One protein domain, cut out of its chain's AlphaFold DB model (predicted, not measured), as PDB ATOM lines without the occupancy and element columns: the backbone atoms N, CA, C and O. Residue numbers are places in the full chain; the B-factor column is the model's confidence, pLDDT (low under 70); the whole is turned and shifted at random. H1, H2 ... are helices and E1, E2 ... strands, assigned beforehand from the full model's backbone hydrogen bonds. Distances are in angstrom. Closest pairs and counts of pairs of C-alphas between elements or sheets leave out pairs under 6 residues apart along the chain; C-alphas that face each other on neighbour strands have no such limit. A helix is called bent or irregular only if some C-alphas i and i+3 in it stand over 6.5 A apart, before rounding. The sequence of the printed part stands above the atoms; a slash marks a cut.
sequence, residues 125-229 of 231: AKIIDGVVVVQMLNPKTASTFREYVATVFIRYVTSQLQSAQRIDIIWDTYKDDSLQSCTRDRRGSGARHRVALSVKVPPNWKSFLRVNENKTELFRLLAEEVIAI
ATOM      1  N   ALA A 125     146.045 217.677  96.650       93.44
ATOM      2  CA  ALA A 125     146.966 216.594  96.969       93.44
ATOM      3  C   ALA A 125     146.454 215.708  98.109       93.44
ATOM      4  O   ALA A 125     145.862 216.188  99.077       93.44
ATOM      5  N   LYS A 126     146.744 214.406  98.019       92.62
ATOM      6  CA  LYS A 126     146.510 213.426  99.087       92.62
ATOM      7  C   LYS A 126     147.824 212.814  99.541       92.62
ATOM      8  O   LYS A 126     148.568 212.270  98.731       92.62
ATOM      9  N   ILE A 127     148.064 212.840 100.846       94.81
ATOM     10  CA  ILE A 127     149.195 212.152 101.469       94.81
ATOM     11  C   ILE A 127     148.665 210.872 102.103       94.81
ATOM     12  O   ILE A 127     147.756 210.910 102.933       94.81
ATOM     13  N   ILE A 128     149.211 209.737 101.687       93.75
ATOM     14  CA  ILE A 128     148.723 208.415 102.059       93.75
ATOM     15  C   ILE A 128     149.795 207.684 102.862       93.75
ATOM     16  O   ILE A 128     150.930 207.538 102.416       93.75
ATOM     17  N   ASP A 129     149.410 207.160 104.023       94.75
ATOM     18  CA  ASP A 129     150.219 206.189 104.758       94.75
ATOM     19  C   ASP A 129     150.187 204.838 104.021       94.75
ATOM     20  O   ASP A 129     149.199 204.093 104.056       94.75
ATOM     21  N   GLY A 130     151.280 204.522 103.325       94.69
ATOM     22  CA  GLY A 130     151.403 203.314 102.515       94.69
ATOM     23  C   GLY A 130     151.330 202.032 103.343       94.69
ATOM     24  O   GLY A 130     150.799 201.021 102.875       94.69
ATOM     25  N   VAL A 131     151.786 202.059 104.600       92.06
ATOM     26  CA  VAL A 131     151.738 200.888 105.488       92.06
ATOM     27  C   VAL A 131     150.298 200.540 105.829       92.06
ATOM     28  O   VAL A 131     149.921 199.365 105.782       92.06
ATOM     29  N   VAL A 132     149.489 201.551 106.143       91.56
ATOM     30  CA  VAL A 132     148.059 201.377 106.422       91.56
ATOM     31  C   VAL A 132     147.331 200.865 105.182       91.56
ATOM     32  O   VAL A 132     146.551 199.913 105.280       91.56
ATOM     33  N   VAL A 133     147.634 201.412 104.003       94.31
ATOM     34  CA  VAL A 133     147.037 200.945 102.744       94.31
ATOM     35  C   VAL A 133     147.368 199.483 102.469       94.31
ATOM     36  O   VAL A 133     146.461 198.702 102.199       94.31
ATOM     37  N   VAL A 134     148.624 199.061 102.606       94.31
ATOM     38  CA  VAL A 134     149.025 197.658 102.399       94.31
ATOM     39  C   VAL A 134     148.351 196.704 103.396       94.31
ATOM     40  O   VAL A 134     148.025 195.563 103.054       94.31
ATOM     41  N   GLN A 135     148.114 197.154 104.630       91.62
ATOM     42  CA  GLN A 135     147.380 196.371 105.628       91.62
ATOM     43  C   GLN A 135     145.896 196.223 105.276       91.62
ATOM     44  O   GLN A 135     145.324 195.152 105.487       91.62
ATOM     45  N   MET A 136     145.285 197.277 104.735       93.94
ATOM     46  CA  MET A 136     143.892 197.283 104.290       93.94
ATOM     47  C   MET A 136     143.699 196.463 103.005       93.94
ATOM     48  O   MET A 136     142.726 195.719 102.868       93.94
ATOM     49  N   LEU A 137     144.637 196.571 102.065       93.81
ATOM     50  CA  LEU A 137     144.577 195.947 100.750       93.81
ATOM     51  C   LEU A 137     145.178 194.541 100.774       93.81
ATOM     52  O   LEU A 137     146.298 194.309 100.317       93.81
ATOM     53  N   ASN A 138     144.402 193.584 101.283       90.56
ATOM     54  CA  ASN A 138     144.729 192.167 101.146       90.56
ATOM     55  C   ASN A 138     144.730 191.773  99.648       90.56
ATOM     56  O   ASN A 138     143.830 192.197  98.919       90.56
ATOM     57  N   PRO A 139     145.684 190.947  99.194       90.94
ATOM     58  CA  PRO A 139     145.758 190.421  97.834       90.94
ATOM     59  C   PRO A 139     144.499 189.770  97.243       90.94
ATOM     60  O   PRO A 139     144.415 189.638  96.025       90.94
ATOM     61  N   LYS A 140     143.499 189.404  98.057       85.62
ATOM     62  CA  LYS A 140     142.238 188.784  97.605       85.62
ATOM     63  C   LYS A 140     142.512 187.558  96.720       85.62
ATOM     64  O   LYS A 140     142.973 186.546  97.233       85.62
ATOM     65  N   THR A 141     142.210 187.642  95.424       87.12
ATOM     66  CA  THR A 141     142.365 186.562  94.439       87.12
ATOM     67  C   THR A 141     143.707 186.596  93.708       87.12
ATOM     68  O   THR A 141     143.981 185.679  92.941       87.12
ATOM     69  N   ALA A 142     144.539 187.619  93.934       92.88
ATOM     70  CA  ALA A 142     145.812 187.764  93.245       92.88
ATOM     71  C   ALA A 142     146.771 186.622  93.599       92.88
ATOM     72  O   ALA A 142     147.115 186.397  94.762       92.88
ATOM     73  N   SER A 143     147.232 185.919  92.570       93.50
ATOM     74  CA  SER A 143     148.110 184.760  92.699       93.50
ATOM     75  C   SER A 143     149.585 185.142  92.837       93.50
ATOM     76  O   SER A 143     150.348 184.443  93.508       93.50
ATOM     77  N   THR A 144     149.994 186.259  92.230       97.12
ATOM     78  CA  THR A 144     151.380 186.759  92.183       97.12
ATOM     79  C   THR A 144     151.467 188.222  92.592       97.12
ATOM     80  O   THR A 144     150.470 188.947  92.546       97.12
ATOM     81  N   PHE A 145     152.654 188.678  93.001       96.88
ATOM     82  CA  PHE A 145     152.844 190.089  93.349       96.88
ATOM     83  C   PHE A 145     152.567 191.012  92.159       96.88
ATOM     84  O   PHE A 145     151.992 192.073  92.363       96.88
ATOM     85  N   ARG A 146     152.873 190.597  90.920       96.19
ATOM     86  CA  ARG A 146     152.481 191.332  89.705       96.19
ATOM     87  C   ARG A 146     150.976 191.565  89.644       96.19
ATOM     88  O   ARG A 146     150.527 192.684  89.422       96.19
ATOM     89  N   GLU A 147     150.204 190.502  89.837       96.25
ATOM     90  CA  GLU A 147     148.747 190.578  89.802       96.25
ATOM     91  C   GLU A 147     148.211 191.432  90.956       96.25
ATOM     92  O   GLU A 147     147.325 192.257  90.748       96.25
ATOM     93  N   TYR A 148     148.791 191.301  92.152       96.69
ATOM     94  CA  TYR A 148     148.441 192.123  93.311       96.69
ATOM     95  C   TYR A 148     148.657 193.615  93.044       96.69
ATOM     96  O   TYR A 148     147.752 194.420  93.276       96.69
ATOM     97  N   VAL A 149     149.836 193.972  92.529       95.75
ATOM     98  CA  VAL A 149     150.189 195.346  92.162       95.75
ATOM     99  C   VAL A 149     149.153 195.885  91.181       95.75
ATOM    100  O   VAL A 149     148.459 196.847  91.498       95.75
ATOM    101  N   ALA A 150     148.984 195.224  90.034       93.38
ATOM    102  CA  ALA A 150     148.155 195.728  88.946       93.38
ATOM    103  C   ALA A 150     146.661 195.797  89.305       93.38
ATOM    104  O   ALA A 150     145.989 196.784  89.008       93.38
ATOM    105  N   THR A 151     146.120 194.758  89.946       92.94
ATOM    106  CA  THR A 151     144.663 194.608  90.115       92.94
ATOM    107  C   THR A 151     144.130 195.162  91.434       92.94
ATOM    108  O   THR A 151     142.953 195.532  91.506       92.94
ATOM    109  N   VAL A 152     144.971 195.236  92.472       94.94
ATOM    110  CA  VAL A 152     144.567 195.662  93.819       94.94
ATOM    111  C   VAL A 152     145.189 197.004  94.174       94.94
ATOM    112  O   VAL A 152     144.458 197.962  94.423       94.94
ATOM    113  N   PHE A 153     146.519 197.081  94.213       95.06
ATOM    114  CA  PHE A 153     147.209 198.249  94.757       95.06
ATOM    115  C   PHE A 153     147.101 199.463  93.830       95.06
ATOM    116  O   PHE A 153     146.601 200.507  94.240       95.06
ATOM    117  N   ILE A 154     147.476 199.309  92.560       93.62
ATOM    118  CA  ILE A 154     147.412 200.385  91.568       93.62
ATOM    119  C   ILE A 154     145.982 200.853  91.352       93.62
ATOM    120  O   ILE A 154     145.721 202.050  91.384       93.62
ATOM    121  N   ARG A 155     145.030 199.924  91.250       93.44
ATOM    122  CA  ARG A 155     143.609 200.269  91.141       93.44
ATOM    123  C   ARG A 155     143.131 201.155  92.297       93.44
ATOM    124  O   ARG A 155     142.330 202.060  92.071       93.44
ATOM    125  N   TYR A 156     143.603 200.901  93.517       94.62
ATOM    126  CA  TYR A 156     143.303 201.754  94.665       94.62
ATOM    127  C   TYR A 156     143.969 203.131  94.546       94.62
ATOM    128  O   TYR A 156     143.304 204.140  94.751       94.62
ATOM    129  N   VAL A 157     145.251 203.200  94.178       93.06
ATOM    130  CA  VAL A 157     145.954 204.484  94.002       93.06
ATOM    131  C   VAL A 157     145.280 205.332  92.915       93.06
ATOM    132  O   VAL A 157     144.985 206.502  93.145       93.06
ATOM    133  N   THR A 158     144.937 204.738  91.770       92.31
ATOM    134  CA  THR A 158     144.234 205.428  90.678       92.31
ATOM    135  C   THR A 158     142.856 205.926  91.107       92.31
ATOM    136  O   THR A 158     142.474 207.030  90.727       92.31
ATOM    137  N   SER A 159     142.107 205.176  91.926       92.31
ATOM    138  CA  SER A 159     140.811 205.659  92.426       92.31
ATOM    139  C   SER A 159     140.962 206.832  93.394       92.31
ATOM    140  O   SER A 159     140.152 207.756  93.370       92.31
ATOM    141  N   GLN A 160     142.026 206.854  94.199       90.94
ATOM    142  CA  GLN A 160     142.324 208.010  95.044       90.94
ATOM    143  C   GLN A 160     142.673 209.257  94.221       90.94
ATOM    144  O   GLN A 160     142.345 210.360  94.664       90.94
ATOM    145  N   LEU A 161     143.273 209.087  93.036       89.25
ATOM    146  CA  LEU A 161     143.700 210.178  92.152       89.25
ATOM    147  C   LEU A 161     142.515 210.822  91.416       89.25
ATOM    148  O   LEU A 161     142.616 211.930  90.921       89.25
ATOM    149  N   GLN A 162     141.341 210.185  91.388       89.19
ATOM    150  CA  GLN A 162     140.145 210.789  90.780       89.19
ATOM    151  C   GLN A 162     139.649 212.041  91.521       89.19
ATOM    152  O   GLN A 162     138.894 212.825  90.962       89.19
ATOM    153  N   SER A 163     140.045 212.212  92.784       88.06
ATOM    154  CA  SER A 163     139.636 213.329  93.650       88.06
ATOM    155  C   SER A 163     140.827 214.132  94.180       88.06
ATOM    156  O   SER A 163     140.712 214.779  95.217       88.06
ATOM    157  N   ALA A 164     141.984 214.043  93.516       90.44
ATOM    158  CA  ALA A 164     143.161 214.857  93.802       90.44
ATOM    159  C   ALA A 164     144.063 214.946  92.568       90.44
ATOM    160  O   ALA A 164     144.166 213.995  91.804       90.44
ATOM    161  N   GLN A 165     144.775 216.053  92.393       90.50
ATOM    162  CA  GLN A 165     145.738 216.201  91.299       90.50
ATOM    163  C   GLN A 165     147.034 215.423  91.561       90.50
ATOM    164  O   GLN A 165     147.716 215.018  90.622       90.50
ATOM    165  N   ARG A 166     147.382 215.206  92.837       91.81
ATOM    166  CA  ARG A 166     148.608 214.519  93.257       91.81
ATOM    167  C   ARG A 166     148.358 213.535  94.393       91.81
ATOM    168  O   ARG A 166     147.570 213.801  95.301       91.81
ATOM    169  N   ILE A 167     149.091 212.425  94.385       92.62
ATOM    170  CA  ILE A 167     149.180 211.504  95.521       92.62
ATOM    171  C   ILE A 167     150.637 211.340  95.930       92.62
ATOM    172  O   ILE A 167     151.470 210.963  95.111       92.62
ATOM    173  N   ASP A 168     150.898 211.529  97.218       93.81
ATOM    174  CA  ASP A 168     152.179 211.246  97.851       93.81
ATOM    175  C   ASP A 168     152.007 210.035  98.781       93.81
ATOM    176  O   ASP A 168     151.261 210.093  99.761       93.81
ATOM    177  N   ILE A 169     152.665 208.912  98.476       95.19
ATOM    178  CA  ILE A 169     152.614 207.701  99.312       95.19
ATOM    179  C   ILE A 169     153.849 207.660 100.206       95.19
ATOM    180  O   ILE A 169     154.979 207.598  99.720       95.19
ATOM    181  N   ILE A 170     153.629 207.664 101.517       95.62
ATOM    182  CA  ILE A 170     154.688 207.657 102.523       95.62
ATOM    183  C   ILE A 170     154.866 206.241 103.060       95.62
ATOM    184  O   ILE A 170     153.911 205.601 103.504       95.62
ATOM    185  N   TRP A 171     156.105 205.755 103.033       93.56
ATOM    186  CA  TRP A 171     156.468 204.421 103.499       93.56
ATOM    187  C   TRP A 171     157.281 204.497 104.790       93.56
ATOM    188  O   TRP A 171     158.243 205.261 104.883       93.56
ATOM    189  N   ASP A 172     156.935 203.664 105.774       86.94
ATOM    190  CA  ASP A 172     157.720 203.559 107.004       86.94
ATOM    191  C   ASP A 172     159.122 203.006 106.738       86.94
ATOM    192  O   ASP A 172     159.308 202.046 105.986       86.94
ATOM    193  N   THR A 173     160.097 203.535 107.479       84.56
ATOM    194  CA  THR A 173     161.437 202.949 107.577       84.56
ATOM    195  C   THR A 173     161.563 202.119 108.853       84.56
ATOM    196  O   THR A 173     161.346 202.601 109.969       84.56
ATOM    197  N   TYR A 174     161.962 200.857 108.705       77.25
ATOM    198  CA  TYR A 174     162.183 199.947 109.825       77.25
ATOM    199  C   TYR A 174     163.649 200.001 110.249       77.25
ATOM    200  O   TYR A 174     164.497 199.381 109.624       77.25
ATOM    201  N   LYS A 175     163.939 200.766 111.307       80.31
ATOM    202  CA  LYS A 175     165.255 200.791 111.960       80.31
ATOM    203  C   LYS A 175     165.286 199.834 113.154       80.31
ATOM    204  O   LYS A 175     164.319 199.817 113.928       80.31
ATOM    205  N   ASP A 176     166.369 199.075 113.294       75.12
ATOM    206  CA  ASP A 176     166.529 198.048 114.337       75.12
ATOM    207  C   ASP A 176     166.774 198.649 115.730       75.12
ATOM    208  O   ASP A 176     166.287 198.136 116.737       75.12
ATOM    209  N   ASP A 177     167.444 199.796 115.783       78.50
ATOM    210  CA  ASP A 177     167.775 200.558 116.991       78.50
ATOM    211  C   ASP A 177     166.632 201.465 117.490       78.50
ATOM    212  O   ASP A 177     166.787 202.233 118.439       78.50
ATOM    213  N   SER A 178     165.446 201.378 116.884       80.88
ATOM    214  CA  SER A 178     164.275 202.147 117.309       80.88
ATOM    215  C   SER A 178     163.659 201.591 118.596       80.88
ATOM    216  O   SER A 178     163.473 200.386 118.725       80.88
ATOM    217  N   LEU A 179     163.154 202.464 119.477       73.50
ATOM    218  CA  LEU A 179     162.321 202.077 120.634       73.50
ATOM    219  C   LEU A 179     161.100 201.209 120.257       73.50
ATOM    220  O   LEU A 179     160.544 200.496 121.093       73.50
ATOM    221  N   GLN A 180     160.660 201.257 118.996       71.62
ATOM    222  CA  GLN A 180     159.555 200.437 118.506       71.62
ATOM    223  C   GLN A 180     159.971 199.024 118.064       71.62
ATOM    224  O   GLN A 180     159.078 198.210 117.818       71.62
ATOM    225  N   SER A 181     161.265 198.696 117.980       72.06
ATOM    226  CA  SER A 181     161.737 197.366 117.560       72.06
ATOM    227  C   SER A 181     161.220 196.270 118.496       72.06
ATOM    228  O   SER A 181     160.515 195.370 118.041       72.06
ATOM    229  N   CYS A 182     161.358 196.442 119.815       67.25
ATOM    230  CA  CYS A 182     160.817 195.505 120.809       67.25
ATOM    231  C   CYS A 182     159.287 195.340 120.717       67.25
ATOM    232  O   CYS A 182     158.732 194.274 120.990       67.25
ATOM    233  N   THR A 183     158.572 196.400 120.317       68.50
ATOM    234  CA  THR A 183     157.120 196.329 120.090       68.50
ATOM    235  C   THR A 183     156.785 195.488 118.856       68.50
ATOM    236  O   THR A 183     155.750 194.819 118.851       68.50
ATOM    237  N   ARG A 184     157.637 195.498 117.822       71.75
ATOM    238  CA  ARG A 184     157.480 194.691 116.602       71.75
ATOM    239  C   ARG A 184     157.758 193.216 116.878       71.75
ATOM    240  O   ARG A 184     156.918 192.400 116.504       71.75
ATOM    241  N   ASP A 185     158.806 192.894 117.633       68.94
ATOM    242  CA  ASP A 185     159.138 191.511 118.021       68.94
ATOM    243  C   ASP A 185     157.961 190.812 118.714       68.94
ATOM    244  O   ASP A 185     157.648 189.647 118.462       68.94
ATOM    245  N   ARG A 186     157.222 191.559 119.543       68.12
ATOM    246  CA  ARG A 186     156.066 191.035 120.281       68.12
ATOM    247  C   ARG A 186     154.806 190.844 119.429       68.12
ATOM    248  O   ARG A 186     153.910 190.111 119.842       68.12
ATOM    249  N   ARG A 187     154.705 191.474 118.249       69.25
ATOM    250  CA  ARG A 187     153.563 191.301 117.318       69.25
ATOM    251  C   ARG A 187     153.582 189.939 116.612       69.25
ATOM    252  O   ARG A 187     152.597 189.574 115.965       69.25
ATOM    253  N   GLY A 188     154.652 189.170 116.809       66.00
ATOM    254  CA  GLY A 188     154.803 187.786 116.383       66.00
ATOM    255  C   GLY A 188     155.744 187.644 115.195       66.00
ATOM    256  O   GLY A 188     155.985 188.591 114.454       66.00
ATOM    257  N   SER A 189     156.240 186.431 114.997       70.88
ATOM    258  CA  SER A 189     157.096 186.076 113.871       70.88
ATOM    259  C   SER A 189     156.273 185.679 112.644       70.88
ATOM    260  O   SER A 189     155.146 185.185 112.756       70.88
ATOM    261  N   GLY A 190     156.853 185.873 111.465       80.75
ATOM    262  CA  GLY A 190     156.366 185.328 110.201       80.75
ATOM    263  C   GLY A 190     157.500 184.631 109.457       80.75
ATOM    264  O   GLY A 190     158.647 184.648 109.902       80.75
ATOM    265  N   ALA A 191     157.185 184.013 108.322       85.62
ATOM    266  CA  ALA A 191     158.211 183.462 107.449       85.62
ATOM    267  C   ALA A 191     158.724 184.537 106.484       85.62
ATOM    268  O   ALA A 191     157.955 185.349 105.947       85.62
ATOM    269  N   ARG A 192     160.035 184.528 106.251       91.06
ATOM    270  CA  ARG A 192     160.656 185.339 105.209       91.06
ATOM    271  C   ARG A 192     160.189 184.835 103.845       91.06
ATOM    272  O   ARG A 192     160.261 183.642 103.571       91.06
ATOM    273  N   HIS A 193     159.720 185.744 103.003       90.69
ATOM    274  CA  HIS A 193     159.319 185.445 101.632       90.69
ATOM    275  C   HIS A 193     159.962 186.460 100.708       90.69
ATOM    276  O   HIS A 193     159.851 187.657 100.950       90.69
ATOM    277  N   ARG A 194     160.588 185.991  99.631       93.00
ATOM    278  CA  ARG A 194     161.107 186.875  98.589       93.00
ATOM    279  C   ARG A 194     159.961 187.669  97.963       93.00
ATOM    280  O   ARG A 194     158.973 187.066  97.539       93.00
ATOM    281  N   VAL A 195     160.117 188.984  97.849       95.25
ATOM    282  CA  VAL A 195     159.142 189.840  97.166       95.25
ATOM    283  C   VAL A 195     159.665 190.199  95.780       95.25
ATOM    284  O   VAL A 195     160.667 190.890  95.634       95.25
ATOM    285  N   ALA A 196     159.010 189.674  94.750       95.12
ATOM    286  CA  ALA A 196     159.287 189.990  93.352       95.12
ATOM    287  C   ALA A 196     158.026 189.742  92.520       95.12
ATOM    288  O   ALA A 196     157.235 188.862  92.854       95.12
ATOM    289  N   LEU A 197     157.860 190.468  91.414       94.88
ATOM    290  CA  LEU A 197     156.644 190.436  90.589       94.88
ATOM    291  C   LEU A 197     156.222 189.022  90.152       94.88
ATOM    292  O   LEU A 197     155.033 188.711  90.142       94.88
ATOM    293  N   SER A 198     157.181 188.158  89.810       95.25
ATOM    294  CA  SER A 198     156.933 186.779  89.363       95.25
ATOM    295  C   SER A 198     156.635 185.790  90.495       95.25
ATOM    296  O   SER A 198     156.243 184.654  90.230       95.25
ATOM    297  N   VAL A 199     156.828 186.186  91.753       96.25
ATOM    298  CA  VAL A 199     156.656 185.310  92.915       96.25
ATOM    299  C   VAL A 199     155.192 185.293  93.344       96.25
ATOM    300  O   VAL A 199     154.484 186.302  93.269       96.25
ATOM    301  N   LYS A 200     154.736 184.125  93.808       95.75
ATOM    302  CA  LYS A 200     153.391 183.962  94.358       95.75
ATOM    303  C   LYS A 200     153.220 184.767  95.640       95.75
ATOM    304  O   LYS A 200     154.109 184.799  96.490       95.75
ATOM    305  N   VAL A 201     152.048 185.363  95.797       95.25
ATOM    306  CA  VAL A 201     151.692 186.048  97.038       95.25
ATOM    307  C   VAL A 201     151.518 185.013  98.154       95.25
ATOM    308  O   VAL A 201     150.914 183.959  97.931       95.25
ATOM    309  N   PRO A 202     152.018 185.279  99.371       92.88
ATOM    310  CA  PRO A 202     151.833 184.370 100.489       92.88
ATOM    311  C   PRO A 202     150.354 184.291 100.903       92.88
ATOM    312  O   PRO A 202     149.706 185.326 101.069       92.88
ATOM    313  N   PRO A 203     149.829 183.083 101.181       88.44
ATOM    314  CA  PRO A 203     148.421 182.897 101.532       88.44
ATOM    315  C   PRO A 203     148.051 183.584 102.854       88.44
ATOM    316  O   PRO A 203     146.932 184.056 103.033       88.44
ATOM    317  N   ASN A 204     149.001 183.678 103.791       91.19
ATOM    318  CA  ASN A 204     148.808 184.379 105.057       91.19
ATOM    319  C   ASN A 204     149.436 185.778 105.011       91.19
ATOM    320  O   ASN A 204     150.520 186.006 105.557       91.19
ATOM    321  N   TRP A 205     148.724 186.722 104.390       92.38
ATOM    322  CA  TRP A 205     149.158 188.118 104.245       92.38
ATOM    323  C   TRP A 205     149.501 188.781 105.584       92.38
ATOM    324  O   TRP A 205     150.542 189.420 105.726       92.38
ATOM    325  N   LYS A 206     148.670 188.565 106.612       90.31
ATOM    326  CA  LYS A 206     148.891 189.137 107.951       90.31
ATOM    327  C   LYS A 206     150.203 188.657 108.570       90.31
ATOM    328  O   LYS A 206     150.896 189.456 109.188       90.31
ATOM    329  N   SER A 207     150.535 187.374 108.424       90.38
ATOM    330  CA  SER A 207     151.804 186.814 108.905       90.38
ATOM    331  C   SER A 207     152.989 187.319 108.084       90.38
ATOM    332  O   SER A 207     154.006 187.715 108.650       90.38
ATOM    333  N   PHE A 208     152.841 187.390 106.760       92.94
ATOM    334  CA  PHE A 208     153.859 187.942 105.866       92.94
ATOM    335  C   PHE A 208     154.241 189.379 106.246       92.94
ATOM    336  O   PHE A 208     155.430 189.674 106.372       92.94
ATOM    337  N   LEU A 209     153.250 190.231 106.531       92.06
ATOM    338  CA  LEU A 209     153.460 191.611 106.969       92.06
ATOM    339  C   LEU A 209     154.034 191.734 108.391       92.06
ATOM    340  O   LEU A 209     154.344 192.841 108.812       92.06
ATOM    341  N   ARG A 210     154.200 190.662 109.173       89.62
ATOM    342  CA  ARG A 210     154.878 190.761 110.485       89.62
ATOM    343  C   ARG A 210     156.397 190.862 110.365       89.62
ATOM    344  O   ARG A 210     157.026 191.361 111.289       89.62
ATOM    345  N   VAL A 211     156.961 190.454 109.233       89.12
ATOM    346  CA  VAL A 211     158.408 190.429 108.975       89.12
ATOM    347  C   VAL A 211     158.848 191.764 108.364       89.12
ATOM    348  O   VAL A 211     158.292 192.188 107.348       89.12
ATOM    349  N   ASN A 212     159.821 192.445 108.976       88.38
ATOM    350  CA  ASN A 212     160.249 193.790 108.562       88.38
ATOM    351  C   ASN A 212     160.891 193.787 107.166       88.38
ATOM    352  O   ASN A 212     160.650 194.693 106.370       88.38
ATOM    353  N   GLU A 213     161.643 192.745 106.834       89.69
ATOM    354  CA  GLU A 213     162.317 192.579 105.547       89.69
ATOM    355  C   GLU A 213     161.297 192.400 104.420       89.69
ATOM    356  O   GLU A 213     161.408 193.035 103.377       89.69
ATOM    357  N   ASN A 214     160.251 191.599 104.659       93.44
ATOM    358  CA  ASN A 214     159.147 191.426 103.712       93.44
ATOM    359  C   ASN A 214     158.450 192.760 103.422       93.44
ATOM    360  O   ASN A 214     158.153 193.062 102.270       93.44
ATOM    361  N   LYS A 215     158.189 193.557 104.467       92.38
ATOM    362  CA  LYS A 215     157.604 194.892 104.303       92.38
ATOM    363  C   LYS A 215     158.522 195.811 103.510       92.38
ATOM    364  O   LYS A 215     158.056 196.463 102.592       92.38
ATOM    365  N   THR A 216     159.806 195.838 103.853       92.50
ATOM    366  CA  THR A 216     160.795 196.707 103.205       92.50
ATOM    367  C   THR A 216     160.885 196.413 101.709       92.50
ATOM    368  O   THR A 216     160.797 197.335 100.899       92.50
ATOM    369  N   GLU A 217     160.977 195.137 101.323       95.06
ATOM    370  CA  GLU A 217     160.983 194.756  99.906       95.06
ATOM    371  C   GLU A 217     159.649 195.043  99.214       95.06
ATOM    372  O   GLU A 217     159.643 195.534  98.088       95.06
ATOM    373  N   LEU A 218     158.519 194.772  99.877       95.88
ATOM    374  CA  LEU A 218     157.204 195.073  99.318       95.88
ATOM    375  C   LEU A 218     157.029 196.569  99.074       95.88
ATOM    376  O   LEU A 218     156.583 196.951  98.002       95.88
ATOM    377  N   PHE A 219     157.375 197.416 100.039       95.50
ATOM    378  CA  PHE A 219     157.204 198.863  99.922       95.50
ATOM    379  C   PHE A 219     158.069 199.428  98.806       95.50
ATOM    380  O   PHE A 219     157.591 200.242  98.023       95.50
ATOM    381  N   ARG A 220     159.303 198.930  98.675       95.06
ATOM    382  CA  ARG A 220     160.167 199.269  97.548       95.06
ATOM    383  C   ARG A 220     159.525 198.880  96.214       95.06
ATOM    384  O   ARG A 220     159.419 199.730  95.341       95.06
ATOM    385  N   LEU A 221     159.068 197.634  96.081       95.94
ATOM    386  CA  LEU A 221     158.435 197.145  94.853       95.94
ATOM    387  C   LEU A 221     157.186 197.963  94.497       95.94
ATOM    388  O   LEU A 221     157.015 198.358  93.353       95.94
ATOM    389  N   LEU A 222     156.330 198.272  95.473       96.00
ATOM    390  CA  LEU A 222     155.136 199.090  95.242       96.00
ATOM    391  C   LEU A 222     155.486 200.529  94.850       96.00
ATOM    392  O   LEU A 222     154.820 201.094  93.987       96.00
ATOM    393  N   ALA A 223     156.516 201.120  95.459       94.38
ATOM    394  CA  ALA A 223     156.977 202.458  95.104       94.38
ATOM    395  C   ALA A 223     157.508 202.515  93.662       94.38
ATOM    396  O   ALA A 223     157.144 203.423  92.921       94.38
ATOM    397  N   GLU A 224     158.318 201.531  93.255       94.50
ATOM    398  CA  GLU A 224     158.842 201.422  91.886       94.50
ATOM    399  C   GLU A 224     157.706 201.300  90.856       94.50
ATOM    400  O   GLU A 224     157.685 202.033  89.867       94.50
ATOM    401  N   GLU A 225     156.715 200.447  91.120       93.75
ATOM    402  CA  GLU A 225     155.586 200.223  90.207       93.75
ATOM    403  C   GLU A 225     154.632 201.426  90.120       93.75
ATOM    404  O   GLU A 225     154.075 201.691  89.058       93.75
ATOM    405  N   VAL A 226     154.446 202.190  91.206       91.31
ATOM    406  CA  VAL A 226     153.634 203.423  91.176       91.31
ATOM    407  C   VAL A 226     154.293 204.500  90.323       91.31
ATOM    408  O   VAL A 226     153.609 205.157  89.540       91.31
ATOM    409  N   ILE A 227     155.611 204.676  90.454       88.50
ATOM    410  CA  ILE A 227     156.362 205.653  89.658       88.50
ATOM    411  C   ILE A 227     156.303 205.280  88.171       88.50
ATOM    412  O   ILE A 227     156.096 206.152  87.332       88.50
ATOM    413  N   ALA A 228     156.404 203.986  87.851       85.00
ATOM    414  CA  ALA A 228     156.374 203.484  86.479       85.00
ATOM    415  C   ALA A 228     155.045 203.725  85.732       85.00
ATOM    416  O   ALA A 228     155.013 203.601  84.516       85.00
ATOM    417  N   ILE A 229     153.953 204.068  86.422       74.62
ATOM    418  CA  ILE A 229     152.653 204.362  85.787       74.62
ATOM    419  C   ILE A 229     152.567 205.796  85.258       74.62
ATOM    420  O   ILE A 229     151.735 206.079  84.400       74.62
TER     421      ILE A 229
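This is residues 125 to 229 of the 231 residues of an uncharacterized protein of Paramuricea clavata (UniProt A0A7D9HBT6). Two long helices, H2 and H5, meet steeply, and the short helix H1 lies close to both, the three centres making a loose triangle at the core. A two-stranded ribbon, E1 and E2, lies by the end of H2; from it one link runs out to the small helix H3, far from the core, and a long stretch without a named element, residues 186 to 204, comes back from H3 before H4 and H5. The printed part has 105 residues, with five named helices and two named strands in the order E1 H1 H2 E2 H3 H4 H5; the sheet E1 E2 is parallel and the class is mostly helix. The whole is compact, with a radius of gyration of the C-alphas of 14.1 A, and spans 39 by 31 by 20 A.

E1, residues 125 to 129, and E2, residues 166 to 170, are parallel neighbours at 20 degrees. N 126 and O 166 are 2.9 A apart and N 170 and O 128 are 2.8 A apart, both within hydrogen-bond range. Between these strands run H1, residues 130 to 136, and H2, residues 145 to 161. E1, H1, H2 and E2 form a strand-helix-strand unit, two parallel neighbour strands joined through helices, with a right-handed crossover. H1 is close to H2 but not clearly touching, about perpendicular at 73 degrees, and the closest C-alphas, of Val 134 and Phe 153, are 7.9 A apart. The closest C-alphas of H2 and E2, of Leu 161 and Ile 167, are 6.6 A apart. H3, residues 181 to 185, is apart from E1, H1 and H2. H4, residues 205 to 208, is apart from H2, H3 and both strands, but is close to H1 without clearly touching, with the C-alphas of Gln 135 and Lys 206 closest at 7.7 A. H5, residues 212 to 227, touches H2 at a steep tilt of 60 degrees, the same way. H2 touches H5 with its residues 149 to 154 alone, and H5 touches H2 with its residues 222 to 226 alone; the closest C-alphas, of Val 149 and Leu 222, are 6.9 A apart. H5 is close to H1 but not clearly touching, with the C-alphas of Gly 130 and Phe 219 closest at 7.8 A. H5 and E2 are near each other, while H5 is apart from H3 and E1. Every O i to N i+4 pair is within hydrogen-bond range in H1, H3 and H5, against 11 of 13 in H2; H4 is too short for such a pair.

E1 begins at C-alpha 125, (146.966, 216.594, 96.969), and is 13.4 A long from first to last C-alpha. H1 measures 9.8 A. H2 begins at C-alpha 145, (152.844, 190.089, 93.349), and is 22.1 A long; it is irregular, but only just, with C-alphas 151 and 154 6.6 A apart. E2 measures 13.0 A, H3 6.4 A and H4 5.0 A. H5 is 22.7 A long and ends at C-alpha 227, (156.362, 205.653, 89.658).

The two C-alphas farthest apart, of Gln 165 and Arg 186, are 39.7 A from each other. The printed part, residues 125 to 229, has no cut. The link from H3 to H4, 19 residues, is long; those from E1 to H1, H2 to E2 and H4 to H5 are tight. The mean pLDDT of the printed part is 89.3, and confidence in the model is low, under 70, at residues 182 to 183 and 185 to 188.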